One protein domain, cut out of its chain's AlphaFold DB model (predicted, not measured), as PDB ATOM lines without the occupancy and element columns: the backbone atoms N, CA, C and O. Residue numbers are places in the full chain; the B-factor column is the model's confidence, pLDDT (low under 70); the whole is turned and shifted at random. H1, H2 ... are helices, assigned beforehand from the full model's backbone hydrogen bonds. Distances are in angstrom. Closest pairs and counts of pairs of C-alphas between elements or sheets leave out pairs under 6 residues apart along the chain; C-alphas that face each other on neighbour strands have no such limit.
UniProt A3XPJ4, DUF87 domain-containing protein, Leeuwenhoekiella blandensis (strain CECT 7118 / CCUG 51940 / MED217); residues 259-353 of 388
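Overview. This is residues 259 to 353 of the 388 residues of the protein "DUF87 domain-containing protein" of Leeuwenhoekiella blandensis (strain CECT 7118 / CCUG 51940 / MED217) (UniProt A3XPJ4). Two helical hairpins, H1 with H2 and H3 with H4, are set like an open V, joined where H2 crosses H3, with H1 and H4 on its two arms. Each helix touches the next along the chain in a mostly crossed packing, and H1 stays apart from H3 and H4. The printed part has 95 residues with four named helices, H1 to H4 in order, and no named strand; the class is all helix. The whole is compact, with a radius of gyration of the C-alphas of 12.9 A, and rounded, spanning 33 by 26 by 26 A.

Along the chain. Find C-alpha 269 at (-17.413, 10.412, 21.130); from there H1, residues 269 to 283, runs 21.8 A. H2, residues 289 to 305, is the longest helix at 24.4 A. Look next for H3, residues 313 to 326, 20.0 A long. H4, residues 333 to 344, covers 16.3 A and ends at C-alpha 344, (-43.344, 15.735, 18.035).

Arrangement. Compare Ile 273 with Ile 296, the closest C-alphas of H1 and H2, 6.6 A apart: this hairpin's helices touch at a steep tilt of 44 degrees, opposite ways. H2, with residues 298 to 302 alone, touches residues 315 to 320 of H3 at a steep tilt of 64 degrees; the closest C-alphas, Leu 298 and Gly 319, are 6.8 A apart. The hairpin H3 and H4 touches most closely at C-alphas 314 and 342, 5.1 A apart, with a tilt of 35.5 degrees, only just steep. H2 and H4 are close but not clearly touching, with C-alphas 291 and 334 at 6.4 A. In H2, H3 and H4 every O i to N i+4 pair is within hydrogen-bond range; in H1, 10 of 11 are.

Size, cuts and confidence. The two farthest C-alphas, Asn 328 and Pro 353, are 37.6 A apart. The printed part has no cut; the link H1 to H2 is tight, the other two are short. Look for pLDDT under 70 at residues 283 to 286, of which 283 belongs to H1, and at residue 350.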
ATOM      1  N   PHE A 259     -29.477  12.782  22.936       87.12
ATOM      2  CA  PHE A 259     -28.028  12.989  22.911       87.12
ATOM      3  C   PHE A 259     -27.322  12.476  24.164       87.12
ATOM      4  O   PHE A 259     -26.119  12.250  24.105       87.12
ATOM      5  N   LEU A 260     -28.045  12.199  25.257       84.12
ATOM      6  CA  LEU A 260     -27.476  11.593  26.467       84.12
ATOM      7  C   LEU A 260     -26.844  10.213  26.214       84.12
ATOM      8  O   LEU A 260     -26.016   9.772  27.004       84.12
ATOM      9  N   SER A 261     -27.199   9.544  25.111       81.31
ATOM     10  CA  SER A 261     -26.544   8.300  24.677       81.31
ATOM     11  C   SER A 261     -25.146   8.515  24.071       81.31
ATOM     12  O   SER A 261     -24.400   7.556  23.872       81.31
ATOM     13  N   ILE A 262     -24.757   9.762  23.781       83.56
ATOM     14  CA  ILE A 262     -23.450  10.090  23.211       83.56
ATOM     15  C   ILE A 262     -22.427  10.292  24.325       83.56
ATOM     16  O   ILE A 262     -22.604  11.122  25.212       83.56
ATOM     17  N   ASN A 263     -21.316   9.562  24.275       82.25
ATOM     18  CA  ASN A 263     -20.224   9.773  25.216       82.25
ATOM     19  C   ASN A 263     -19.468  11.070  24.875       82.25
ATOM     20  O   ASN A 263     -19.097  11.282  23.722       82.25
ATOM     21  N   LEU A 264     -19.237  11.930  25.871       84.38
ATOM     22  CA  LEU A 264     -18.498  13.187  25.706       84.38
ATOM     23  C   LEU A 264     -16.970  13.004  25.754       84.38
ATOM     24  O   LEU A 264     -16.244  13.923  25.387       84.38
ATOM     25  N   ASP A 265     -16.470  11.838  26.181       82.19
ATOM     26  CA  ASP A 265     -15.041  11.510  26.142       82.19
ATOM     27  C   ASP A 265     -14.531  11.515  24.696       82.19
ATOM     28  O   ASP A 265     -15.053  10.794  23.845       82.19
ATOM     29  N   GLU A 266     -13.479  12.289  24.419       80.06
ATOM     30  CA  GLU A 266     -12.942  12.510  23.066       80.06
ATOM     31  C   GLU A 266     -12.638  11.216  22.298       80.06
ATOM     32  O   GLU A 266     -12.736  11.181  21.072       80.06
ATOM     33  N   ARG A 267     -12.277  10.127  22.994       78.25
ATOM     34  CA  ARG A 267     -11.941   8.853  22.346       78.25
ATOM     35  C   ARG A 267     -13.178   8.044  21.985       78.25
ATOM     36  O   ARG A 267     -13.136   7.287  21.020       78.25
ATOM     37  N   GLN A 268     -14.247   8.162  22.771       80.12
ATOM     38  CA  GLN A 268     -15.492   7.410  22.582       80.12
ATOM     39  C   GLN A 268     -16.518   8.179  21.751       80.12
ATOM     40  O   GLN A 268     -17.296   7.566  21.019       80.12
ATOM     41  N   ARG A 269     -16.479   9.514  21.806       85.62
ATOM     42  CA  ARG A 269     -17.413  10.412  21.130       85.62
ATOM     43  C   ARG A 269     -17.623  10.072  19.653       85.62
ATOM     44  O   ARG A 269     -18.782   9.922  19.268       85.62
ATOM     45  N   PRO A 270     -16.583   9.851  18.818       86.69
ATOM     46  CA  PRO A 270     -16.795   9.530  17.406       86.69
ATOM     47  C   PRO A 270     -17.580   8.228  17.191       86.69
ATOM     48  O   PRO A 270     -18.388   8.139  16.268       86.69
ATOM     49  N   PHE A 271     -17.370   7.225  18.052       84.44
ATOM     50  CA  PHE A 271     -18.081   5.948  17.982       84.44
ATOM     51  C   PHE A 271     -19.531   6.089  18.439       84.44
ATOM     52  O   PHE A 271     -20.422   5.573  17.772       84.44
ATOM     53  N   SER A 272     -19.782   6.824  19.528       83.88
ATOM     54  CA  SER A 272     -21.142   7.061  20.018       83.88
ATOM     55  C   SER A 272     -21.967   7.929  19.065       83.88
ATOM     56  O   SER A 272     -23.140   7.639  18.853       83.88
ATOM     57  N   ILE A 273     -21.364   8.946  18.435       88.62
ATOM     58  CA  ILE A 273     -22.023   9.734  17.381       88.62
ATOM     59  C   ILE A 273     -22.386   8.828  16.207       88.62
ATOM     60  O   ILE A 273     -23.518   8.869  15.733       88.62
ATOM     61  N   ARG A 274     -21.453   7.984  15.750       87.25
ATOM     62  CA  ARG A 274     -21.730   7.061  14.645       87.25
ATOM     63  C   ARG A 274     -22.852   6.087  14.991       87.25
ATOM     64  O   ARG A 274     -23.785   5.982  14.213       87.25
ATOM     65  N   ALA A 275     -22.819   5.471  16.172       83.25
ATOM     66  CA  ALA A 275     -23.897   4.600  16.636       83.25
ATOM     67  C   ALA A 275     -25.244   5.339  16.667       83.25
ATOM     68  O   ALA A 275     -26.241   4.833  16.163       83.25
ATOM     69  N   PHE A 276     -25.267   6.575  17.180       86.69
ATOM     70  CA  PHE A 276     -26.471   7.398  17.209       86.69
ATOM     71  C   PHE A 276     -27.041   7.665  15.807       86.69
ATOM     72  O   PHE A 276     -28.266   7.607  15.637       86.69
ATOM     73  N   VAL A 277     -26.171   7.960  14.834       87.44
ATOM     74  CA  VAL A 277     -26.535   8.197  13.431       87.44
ATOM     75  C   VAL A 277     -26.998   6.910  12.762       87.44
ATOM     76  O   VAL A 277     -28.072   6.924  12.175       87.44
ATOM     77  N   ASP A 278     -26.287   5.798  12.944       81.81
ATOM     78  CA  ASP A 278     -26.660   4.479  12.416       81.81
ATOM     79  C   ASP A 278     -28.048   4.048  12.919       81.81
ATOM     80  O   ASP A 278     -28.859   3.506  12.159       81.81
ATOM     81  N   THR A 279     -28.376   4.347  14.184       76.94
ATOM     82  CA  THR A 279     -29.731   4.163  14.715       76.94
ATOM     83  C   THR A 279     -30.747   4.948  13.888       76.94
ATOM     84  O   THR A 279     -31.769   4.400  13.487       76.94
ATOM     85  N   ILE A 280     -30.491   6.232  13.617       78.69
ATOM     86  CA  ILE A 280     -31.396   7.059  12.808       78.69
ATOM     87  C   ILE A 280     -31.486   6.484  11.386       78.69
ATOM     88  O   ILE A 280     -32.602   6.255  10.916       78.69
ATOM     89  N   SER A 281     -30.356   6.155  10.748       77.75
ATOM     90  CA  SER A 281     -30.284   5.548   9.409       77.75
ATOM     91  C   SER A 281     -31.119   4.278   9.295       77.75
ATOM     92  O   SER A 281     -31.815   4.084   8.302       77.75
ATOM     93  N   THR A 282     -31.088   3.421  10.320       72.00
ATOM     94  CA  THR A 282     -31.801   2.134  10.335       72.00
ATOM     95  C   THR A 282     -33.305   2.314  10.183       72.00
ATOM     96  O   THR A 282     -33.981   1.501   9.549       72.00
ATOM     97  N   PHE A 283     -33.843   3.393  10.746       64.06
ATOM     98  CA  PHE A 283     -35.265   3.669  10.656       64.06
ATOM     99  C   PHE A 283     -35.611   4.502   9.433       64.06
ATOM    100  O   PHE A 283     -36.731   4.383   8.963       64.06
ATOM    101  N   VAL A 284     -34.700   5.305   8.884       67.62
ATOM    102  CA  VAL A 284     -34.978   6.184   7.742       67.62
ATOM    103  C   VAL A 284     -34.769   5.446   6.418       67.62
ATOM    104  O   VAL A 284     -33.629   5.231   6.000       67.62
ATOM    105  N   PRO A 285     -35.841   5.100   5.679       62.34
ATOM    106  CA  PRO A 285     -35.678   4.472   4.380       62.34
ATOM    107  C   PRO A 285     -34.954   5.441   3.443       62.34
ATOM    108  O   PRO A 285     -35.396   6.575   3.259       62.34
ATOM    109  N   ARG A 286     -33.884   4.968   2.792       68.50
ATOM    110  CA  ARG A 286     -33.113   5.719   1.782       68.50
ATOM    111  C   ARG A 286     -32.296   6.897   2.328       68.50
ATOM    112  O   ARG A 286     -31.993   7.802   1.552       68.50
ATOM    113  N   MET A 287     -31.911   6.892   3.609       77.88
ATOM    114  CA  MET A 287     -30.878   7.830   4.060       77.88
ATOM    115  C   MET A 287     -29.553   7.497   3.366       77.88
ATOM    116  O   MET A 287     -29.084   6.362   3.425       77.88
ATOM    117  N   GLY A 288     -29.003   8.452   2.624       82.69
ATOM    118  CA  GLY A 288     -27.756   8.267   1.884       82.69
ATOM    119  C   GLY A 288     -26.525   8.602   2.723       82.69
ATOM    120  O   GLY A 288     -26.595   9.408   3.647       82.69
ATOM    121  N   VAL A 289     -25.363   8.088   2.315       86.25
ATOM    122  CA  VAL A 289     -24.059   8.354   2.965       86.25
ATOM    123  C   VAL A 289     -23.772   9.857   3.114       86.25
ATOM    124  O   VAL A 289     -23.182  10.293   4.098       86.25
ATOM    125  N   SER A 290     -24.210  10.683   2.156       88.12
ATOM    126  CA  SER A 290     -24.051  12.141   2.254       88.12
ATOM    127  C   SER A 290     -24.843  12.737   3.421       88.12
ATOM    128  O   SER A 290     -24.338  13.623   4.098       88.12
ATOM    129  N   GLN A 291     -26.065  12.258   3.657       89.62
ATOM    130  CA  GLN A 291     -26.932  12.740   4.735       89.62
ATOM    131  C   GLN A 291     -26.404  12.286   6.098       89.62
ATOM    132  O   GLN A 291     -26.375  13.075   7.038       89.62
ATOM    133  N   GLU A 292     -25.903  11.051   6.188       89.94
ATOM    134  CA  GLU A 292     -25.205  10.556   7.380       89.94
ATOM    135  C   GLU A 292     -24.008  11.437   7.738       89.94
ATOM    136  O   GLU A 292     -23.874  11.858   8.883       89.94
ATOM    137  N   ASN A 293     -23.166  11.774   6.759       90.88
ATOM    138  CA  ASN A 293     -21.996  12.617   6.998       90.88
ATOM    139  C   ASN A 293     -22.373  14.045   7.425       90.88
ATOM    140  O   ASN A 293     -21.712  14.598   8.308       90.88
ATOM    141  N   ILE A 294     -23.431  14.629   6.847       92.88
ATOM    142  CA  ILE A 294     -23.967  15.933   7.280       92.88
ATOM    143  C   ILE A 294     -24.393  15.852   8.749       92.88
ATOM    144  O   ILE A 294     -23.960  16.666   9.560       92.88
ATOM    145  N   LEU A 295     -25.169  14.828   9.113       92.81
ATOM    146  CA  LEU A 295     -25.650  14.645  10.479       92.81
ATOM    147  C   LEU A 295     -24.502  14.425  11.478       92.81
ATOM    148  O   LEU A 295     -24.499  15.031  12.546       92.81
ATOM    149  N   ILE A 296     -23.496  13.613  11.130       93.69
ATOM    150  CA  ILE A 296     -22.296  13.412  11.960       93.69
ATOM    151  C   ILE A 296     -21.568  14.739  12.196       93.69
ATOM    152  O   ILE A 296     -21.124  14.998  13.315       93.69
ATOM    153  N   THR A 297     -21.430  15.562  11.155       94.38
ATOM    154  CA  THR A 297     -20.711  16.841  11.231       94.38
ATOM    155  C   THR A 297     -21.457  17.812  12.142       94.38
ATOM    156  O   THR A 297     -20.890  18.259  13.132       94.38
ATOM    157  N   LEU A 298     -22.759  18.005  11.910       94.94
ATOM    158  CA  LEU A 298     -23.603  18.879  12.731       94.94
ATOM    159  C   LEU A 298     -23.610  18.472  14.209       94.94
ATOM    160  O   LEU A 298     -23.514  19.324  15.087       94.94
ATOM    161  N   ILE A 299     -23.693  17.170  14.504       94.00
ATOM    162  CA  ILE A 299     -23.661  16.684  15.890       94.00
ATOM    163  C   ILE A 299     -22.304  16.977  16.545       94.00
ATOM    164  O   ILE A 299     -22.279  17.363  17.713       94.00
ATOM    165  N   ASN A 300     -21.186  16.809  15.828       93.12
ATOM    166  CA  ASN A 300     -19.867  17.157  16.366       93.12
ATOM    167  C   ASN A 300     -19.766  18.654  16.661       93.12
ATOM    168  O   ASN A 300     -19.411  19.010  17.782       93.12
ATOM    169  N   ASP A 301     -20.147  19.505  15.707       93.06
ATOM    170  CA  ASP A 301     -20.072  20.961  15.853       93.06
ATOM    171  C   ASP A 301     -20.929  21.451  17.031       93.06
ATOM    172  O   ASP A 301     -20.493  22.271  17.846       93.06
ATOM    173  N   LEU A 302     -22.132  20.890  17.186       93.25
ATOM    174  CA  LEU A 302     -23.011  21.194  18.314       93.25
ATOM    175  C   LEU A 302     -22.407  20.750  19.646       93.25
ATOM    176  O   LEU A 302     -22.419  21.525  20.599       93.25
ATOM    177  N   LEU A 303     -21.853  19.539  19.734       91.19
ATOM    178  CA  LEU A 303     -21.211  19.061  20.962       91.19
ATOM    179  C   LEU A 303     -19.980  19.899  21.330       91.19
ATOM    180  O   LEU A 303     -19.799  20.227  22.504       91.19
ATOM    181  N   ASP A 304     -19.177  20.294  20.341       90.38
ATOM    182  CA  ASP A 304     -18.019  21.166  20.538       90.38
ATOM    183  C   ASP A 304     -18.452  22.557  21.036       90.38
ATOM    184  O   ASP A 304     -17.844  23.103  21.958       90.38
ATOM    185  N   SER A 305     -19.572  23.094  20.535       89.50
ATOM    186  CA  SER A 305     -20.127  24.375  21.002       89.50
ATOM    187  C   SER A 305     -20.612  24.353  22.462       89.50
ATOM    188  O   SER A 305     -20.643  25.391  23.128       89.50
ATOM    189  N   LYS A 306     -20.985  23.175  22.985       86.25
ATOM    190  CA  LYS A 306     -21.594  23.013  24.314       86.25
ATOM    191  C   LYS A 306     -20.595  22.847  25.456       86.25
ATOM    192  O   LYS A 306     -21.033  22.810  26.606       86.25
ATOM    193  N   ASN A 307     -19.288  22.765  25.184       79.00
ATOM    194  CA  ASN A 307     -18.219  22.717  26.196       79.00
ATOM    195  C   ASN A 307     -18.506  21.746  27.367       79.00
ATOM    196  O   ASN A 307     -18.412  22.113  28.538       79.00
ATOM    197  N   GLY A 308     -18.886  20.502  27.052       78.38
ATOM    198  CA  GLY A 308     -19.197  19.463  28.045       78.38
ATOM    199  C   GLY A 308     -20.682  19.323  28.410       78.38
ATOM    200  O   GLY A 308     -21.024  18.489  29.247       78.38
ATOM    201  N   GLY A 309     -21.566  20.109  27.789       84.50
ATOM    202  CA  GLY A 309     -23.017  19.905  27.811       84.50
ATOM    203  C   GLY A 309     -23.534  19.107  26.608       84.50
ATOM    204  O   GLY A 309     -22.815  18.883  25.636       84.50
ATOM    205  N   TYR A 310     -24.809  18.716  26.661       88.50
ATOM    206  CA  TYR A 310     -25.507  18.093  25.534       88.50
ATOM    207  C   TYR A 310     -26.371  19.120  24.795       88.50
ATOM    208  O   TYR A 310     -27.047  19.911  25.460       88.50
ATOM    209  N   PRO A 311     -26.386  19.108  23.449       91.00
ATOM    210  CA  PRO A 311     -27.343  19.884  22.677       91.00
ATOM    211  C   PRO A 311     -28.751  19.293  22.785       91.00
ATOM    212  O   PRO A 311     -28.943  18.198  23.319       91.00
ATOM    213  N   THR A 312     -29.741  20.018  22.278       90.25
ATOM    214  CA  THR A 312     -31.119  19.534  22.113       90.25
ATOM    215  C   THR A 312     -31.402  19.164  20.659       90.25
ATOM    216  O   THR A 312     -30.692  19.577  19.743       90.25
ATOM    217  N   ILE A 313     -32.456  18.378  20.415       88.62
ATOM    218  CA  ILE A 313     -32.873  18.058  19.039       88.62
ATOM    219  C   ILE A 313     -33.365  19.305  18.293       88.62
ATOM    220  O   ILE A 313     -33.190  19.383  17.080       88.62
ATOM    221  N   LEU A 314     -33.907  20.299  19.005       89.31
ATOM    222  CA  LEU A 314     -34.258  21.592  18.418       89.31
ATOM    223  C   LEU A 314     -33.013  22.315  17.886       89.31
ATOM    224  O   LEU A 314     -33.005  22.743  16.741       89.31
ATOM    225  N   GLU A 315     -31.927  22.350  18.660       92.75
ATOM    226  CA  GLU A 315     -30.653  22.945  18.218       92.75
ATOM    227  C   GLU A 315     -30.038  22.185  17.036       92.75
ATOM    228  O   GLU A 315     -29.439  22.788  16.147       92.75
ATOM    229  N   LEU A 316     -30.212  20.857  16.991       93.31
ATOM    230  CA  LEU A 316     -29.842  20.070  15.814       93.31
ATOM    231  C   LEU A 316     -30.663  20.462  14.584       93.31
ATOM    232  O   LEU A 316     -30.106  20.551  13.491       93.31
ATOM    233  N   PHE A 317     -31.966  20.679  14.753       92.94
ATOM    234  CA  PHE A 317     -32.835  21.099  13.663       92.94
ATOM    235  C   PHE A 317     -32.469  22.498  13.150       92.94
ATOM    236  O   PHE A 317     -32.276  22.655  11.950       92.94
ATOM    237  N   GLU A 318     -32.260  23.468  14.042       94.25
ATOM    238  CA  GLU A 318     -31.818  24.826  13.686       94.25
ATOM    239  C   GLU A 318     -30.455  24.816  12.969       94.25
ATOM    240  O   GLU A 318     -30.265  25.489  11.956       94.25
ATOM    241  N   GLY A 319     -29.499  24.010  13.450       94.38
ATOM    242  CA  GLY A 319     -28.202  23.836  12.790       94.38
ATOM    243  C   GLY A 319     -28.323  23.227  11.389       94.38
ATOM    244  O   GLY A 319     -27.623  23.641  10.464       94.38
ATOM    245  N   LEU A 320     -29.243  22.274  11.215       94.62
ATOM    246  CA  LEU A 320     -29.546  21.677   9.917       94.62
ATOM    247  C   LEU A 320     -30.209  22.683   8.965       94.62
ATOM    248  O   LEU A 320     -29.836  22.729   7.795       94.62
ATOM    249  N   GLU A 321     -31.156  23.490   9.453       94.56
ATOM    250  CA  GLU A 321     -31.800  24.564   8.685       94.56
ATOM    251  C   GLU A 321     -30.766  25.547   8.138       94.56
ATOM    252  O   GLU A 321     -30.682  25.727   6.921       94.56
ATOM    253  N   ASN A 322     -29.904  26.079   9.008       94.62
ATOM    254  CA  ASN A 322     -28.846  27.010   8.616       94.62
ATOM    255  C   ASN A 322     -27.898  26.394   7.576       94.62
ATOM    256  O   ASN A 322     -27.612  27.009   6.550       94.62
ATOM    257  N   TYR A 323     -27.462  25.146   7.786       93.75
ATOM    258  CA  TYR A 323     -26.591  24.452   6.835       93.75
ATOM    259  C   TYR A 323     -27.248  24.300   5.454       93.75
ATOM    260  O   TYR A 323     -26.583  24.458   4.428       93.75
ATOM    261  N   TYR A 324     -28.549  23.996   5.402       94.56
ATOM    262  CA  TYR A 324     -29.270  23.820   4.140       94.56
ATOM    263  C   TYR A 324     -29.454  25.152   3.409       94.56
ATOM    264  O   TYR A 324     -29.281  25.196   2.189       94.56
ATOM    265  N   GLU A 325     -29.751  26.229   4.137       93.56
ATOM    266  CA  GLU A 325     -29.878  27.577   3.578       93.56
ATOM    267  C   GLU A 325     -28.547  28.094   3.019       93.56
ATOM    268  O   GLU A 325     -28.481  28.481   1.850       93.56
ATOM    269  N   GLU A 326     -27.463  28.022   3.799       94.25
ATOM    270  CA  GLU A 326     -26.131  28.493   3.389       94.25
ATOM    271  C   GLU A 326     -25.600  27.755   2.151       94.25
ATOM    272  O   GLU A 326     -24.961  28.348   1.278       94.25
ATOM    273  N   ASN A 327     -25.905  26.460   2.040       91.94
ATOM    274  CA  ASN A 327     -25.443  25.612   0.944       91.94
ATOM    275  C   ASN A 327     -26.459  25.479  -0.206       91.94
ATOM    276  O   ASN A 327     -26.201  24.743  -1.160       91.94
ATOM    277  N   ASN A 328     -27.596  26.189  -0.160       91.75
ATOM    278  CA  ASN A 328     -28.686  26.098  -1.142       91.75
ATOM    279  C   ASN A 328     -29.170  24.652  -1.398       91.75
ATOM    280  O   ASN A 328     -29.485  24.262  -2.531       91.75
ATOM    281  N   ILE A 329     -29.222  23.836  -0.343       90.56
ATOM    282  CA  ILE A 329     -29.673  22.443  -0.393       90.56
ATOM    283  C   ILE A 329     -31.199  22.414  -0.268       90.56
ATOM    284  O   ILE A 329     -31.792  23.049   0.600       90.56
ATOM    285  N   ARG A 330     -31.869  21.652  -1.140       89.56
ATOM    286  CA  ARG A 330     -33.320  21.441  -1.031       89.56
ATOM    287  C   ARG A 330     -33.636  20.532   0.153       89.56
ATOM    288  O   ARG A 330     -32.951  19.534   0.349       89.56
ATOM    289  N   GLN A 331     -34.720  20.836   0.866       89.81
ATOM    290  CA  GLN A 331     -35.229  19.994   1.951       89.81
ATOM    291  C   GLN A 331     -35.425  18.553   1.469       89.81
ATOM    292  O   GLN A 331     -36.103  18.295   0.471       89.81
ATOM    293  N   ASP A 332     -34.801  17.622   2.181       88.00
ATOM    294  CA  ASP A 332     -34.749  16.207   1.848       88.00
ATOM    295  C   ASP A 332     -35.284  15.344   3.004       88.00
ATOM    296  O   ASP A 332     -35.938  15.829   3.933       88.00
ATOM    297  N   THR A 333     -35.041  14.034   2.937       84.50
ATOM    298  CA  THR A 333     -35.482  13.093   3.973       84.50
ATOM    299  C   THR A 333     -34.864  13.396   5.336       84.50
ATOM    300  O   THR A 333     -35.581  13.339   6.333       84.50
ATOM    301  N   LEU A 334     -33.577  13.761   5.399       87.75
ATOM    302  CA  LEU A 334     -32.921  14.124   6.657       87.75
ATOM    303  C   LEU A 334     -33.612  15.336   7.290       87.75
ATOM    304  O   LEU A 334     -33.973  15.277   8.465       87.75
ATOM    305  N   TYR A 335     -33.876  16.376   6.494       89.50
ATOM    306  CA  TYR A 335     -34.573  17.579   6.951       89.50
ATOM    307  C   TYR A 335     -35.937  17.265   7.577       89.50
ATOM    308  O   TYR A 335     -36.200  17.653   8.715       89.50
ATOM    309  N   SER A 336     -36.790  16.511   6.872       84.56
ATOM    310  CA  SER A 336     -38.118  16.152   7.393       84.56
ATOM    311  C   SER A 336     -38.024  15.383   8.709       84.56
ATOM    312  O   SER A 336     -38.810  15.612   9.617       84.56
ATOM    313  N   ILE A 337     -37.049  14.484   8.831       81.19
ATOM    314  CA  ILE A 337     -36.947  13.595   9.987       81.19
ATOM    315  C   ILE A 337     -36.429  14.310  11.223       81.19
ATOM    316  O   ILE A 337     -36.957  14.076  12.308       81.19
ATOM    317  N   ILE A 338     -35.415  15.161  11.083       87.19
ATOM    318  CA  ILE A 338     -34.932  15.949  12.218       87.19
ATOM    319  C   ILE A 338     -36.015  16.939  12.665       87.19
ATOM    320  O   ILE A 338     -36.241  17.062  13.869       87.19
ATOM    321  N   ARG A 339     -36.767  17.531  11.724       86.50
ATOM    322  CA  ARG A 339     -37.946  18.346  12.047       86.50
ATOM    323  C   ARG A 339     -38.950  17.562  12.885       86.50
ATOM    324  O   ARG A 339     -39.292  18.003  13.974       86.50
ATOM    325  N   ASP A 340     -39.372  16.386  12.425       79.06
ATOM    326  CA  ASP A 340     -40.395  15.592  13.114       79.06
ATOM    327  C   ASP A 340     -39.925  15.112  14.503       79.06
ATOM    328  O   ASP A 340     -40.721  15.051  15.442       79.06
ATOM    329  N   LEU A 341     -38.628  14.810  14.663       80.44
ATOM    330  CA  LEU A 341     -38.036  14.489  15.968       80.44
ATOM    331  C   LEU A 341     -38.045  15.699  16.913       80.44
ATOM    332  O   LEU A 341     -38.271  15.517  18.111       80.44
ATOM    333  N   SER A 342     -37.805  16.902  16.381       82.81
ATOM    334  CA  SER A 342     -37.773  18.150  17.155       82.81
ATOM    335  C   SER A 342     -39.154  18.625  17.597       82.81
ATOM    336  O   SER A 342     -39.278  19.184  18.680       82.81
ATOM    337  N   THR A 343     -40.193  18.393  16.788       76.62
ATOM    338  CA  THR A 343     -41.529  18.952  17.034       76.62
ATOM    339  C   THR A 343     -42.465  18.009  17.777       76.62
ATOM    340  O   THR A 343     -43.334  18.488  18.496       76.62
ATOM    341  N   ASN A 344     -42.316  16.690  17.606       71.62
ATOM    342  CA  ASN A 344     -43.344  15.735  18.035       71.62
ATOM    343  C   ASN A 344     -42.856  14.661  19.015       71.62
ATOM    344  O   ASN A 344     -43.685  13.944  19.564       71.62
ATOM    345  N   ILE A 345     -41.540  14.465  19.181       75.94
ATOM    346  CA  ILE A 345     -41.015  13.299  19.914       75.94
ATOM    347  C   ILE A 345     -40.261  13.698  21.173       75.94
ATOM    348  O   ILE A 345     -40.580  13.173  22.236       75.94
ATOM    349  N   PHE A 346     -39.256  14.569  21.078       82.12
ATOM    350  CA  PHE A 346     -38.358  14.847  22.200       82.12
ATOM    351  C   PHE A 346     -38.512  16.276  22.712       82.12
ATOM    352  O   PHE A 346     -38.053  17.224  22.079       82.12
ATOM    353  N   ASN A 347     -39.052  16.408  23.919       80.69
ATOM    354  CA  ASN A 347     -39.045  17.646  24.679       80.69
ATOM    355  C   ASN A 347     -37.792  17.682  25.569       80.69
ATOM    356  O   ASN A 347     -37.770  17.184  26.695       80.69
ATOM    357  N   CYS A 348     -36.687  18.201  25.036       79.94
ATOM    358  CA  CYS A 348     -35.403  18.175  25.734       79.94
ATOM    359  C   CYS A 348     -35.393  19.164  26.914       79.94
ATOM    360  O   CYS A 348     -35.081  20.343  26.747       79.94
ATOM    361  N   ASN A 349     -35.680  18.680  28.125       72.19
ATOM    362  CA  ASN A 349     -35.550  19.478  29.342       72.19
ATOM    363  C   ASN A 349     -34.057  19.765  29.637       72.19
ATOM    364  O   ASN A 349     -33.271  18.814  29.703       72.19
ATOM    365  N   PRO A 350     -33.647  21.027  29.885       69.38
ATOM    366  CA  PRO A 350     -32.255  21.381  30.191       69.38
ATOM    367  C   PRO A 350     -31.656  20.609  31.375       69.38
ATOM    368  O   PRO A 350     -30.453  20.350  31.415       69.38
ATOM    369  N   ASN A 351     -32.500  20.206  32.329       71.19
ATOM    370  CA  ASN A 351     -32.081  19.458  33.511       71.19
ATOM    371  C   ASN A 351     -31.799  17.976  33.221       71.19
ATOM    372  O   ASN A 351     -31.227  17.307  34.077       71.19
ATOM    373  N   ASN A 352     -32.161  17.475  32.031       71.75
ATOM    374  CA  ASN A 352     -31.979  16.086  31.601       71.75
ATOM    375  C   ASN A 352     -32.429  15.075  32.677       71.75
ATOM    376  O   ASN A 352     -31.592  14.325  33.196       71.75
ATOM    377  N   PRO A 353     -33.720  15.083  33.069       74.06
ATOM    378  CA  PRO A 353     -34.222  14.173  34.090       74.06
ATOM    379  C   PRO A 353     -34.015  12.718  33.663       74.06
ATOM    380  O   PRO A 353     -34.149  12.368  32.489       74.06
TER     381      PRO A 353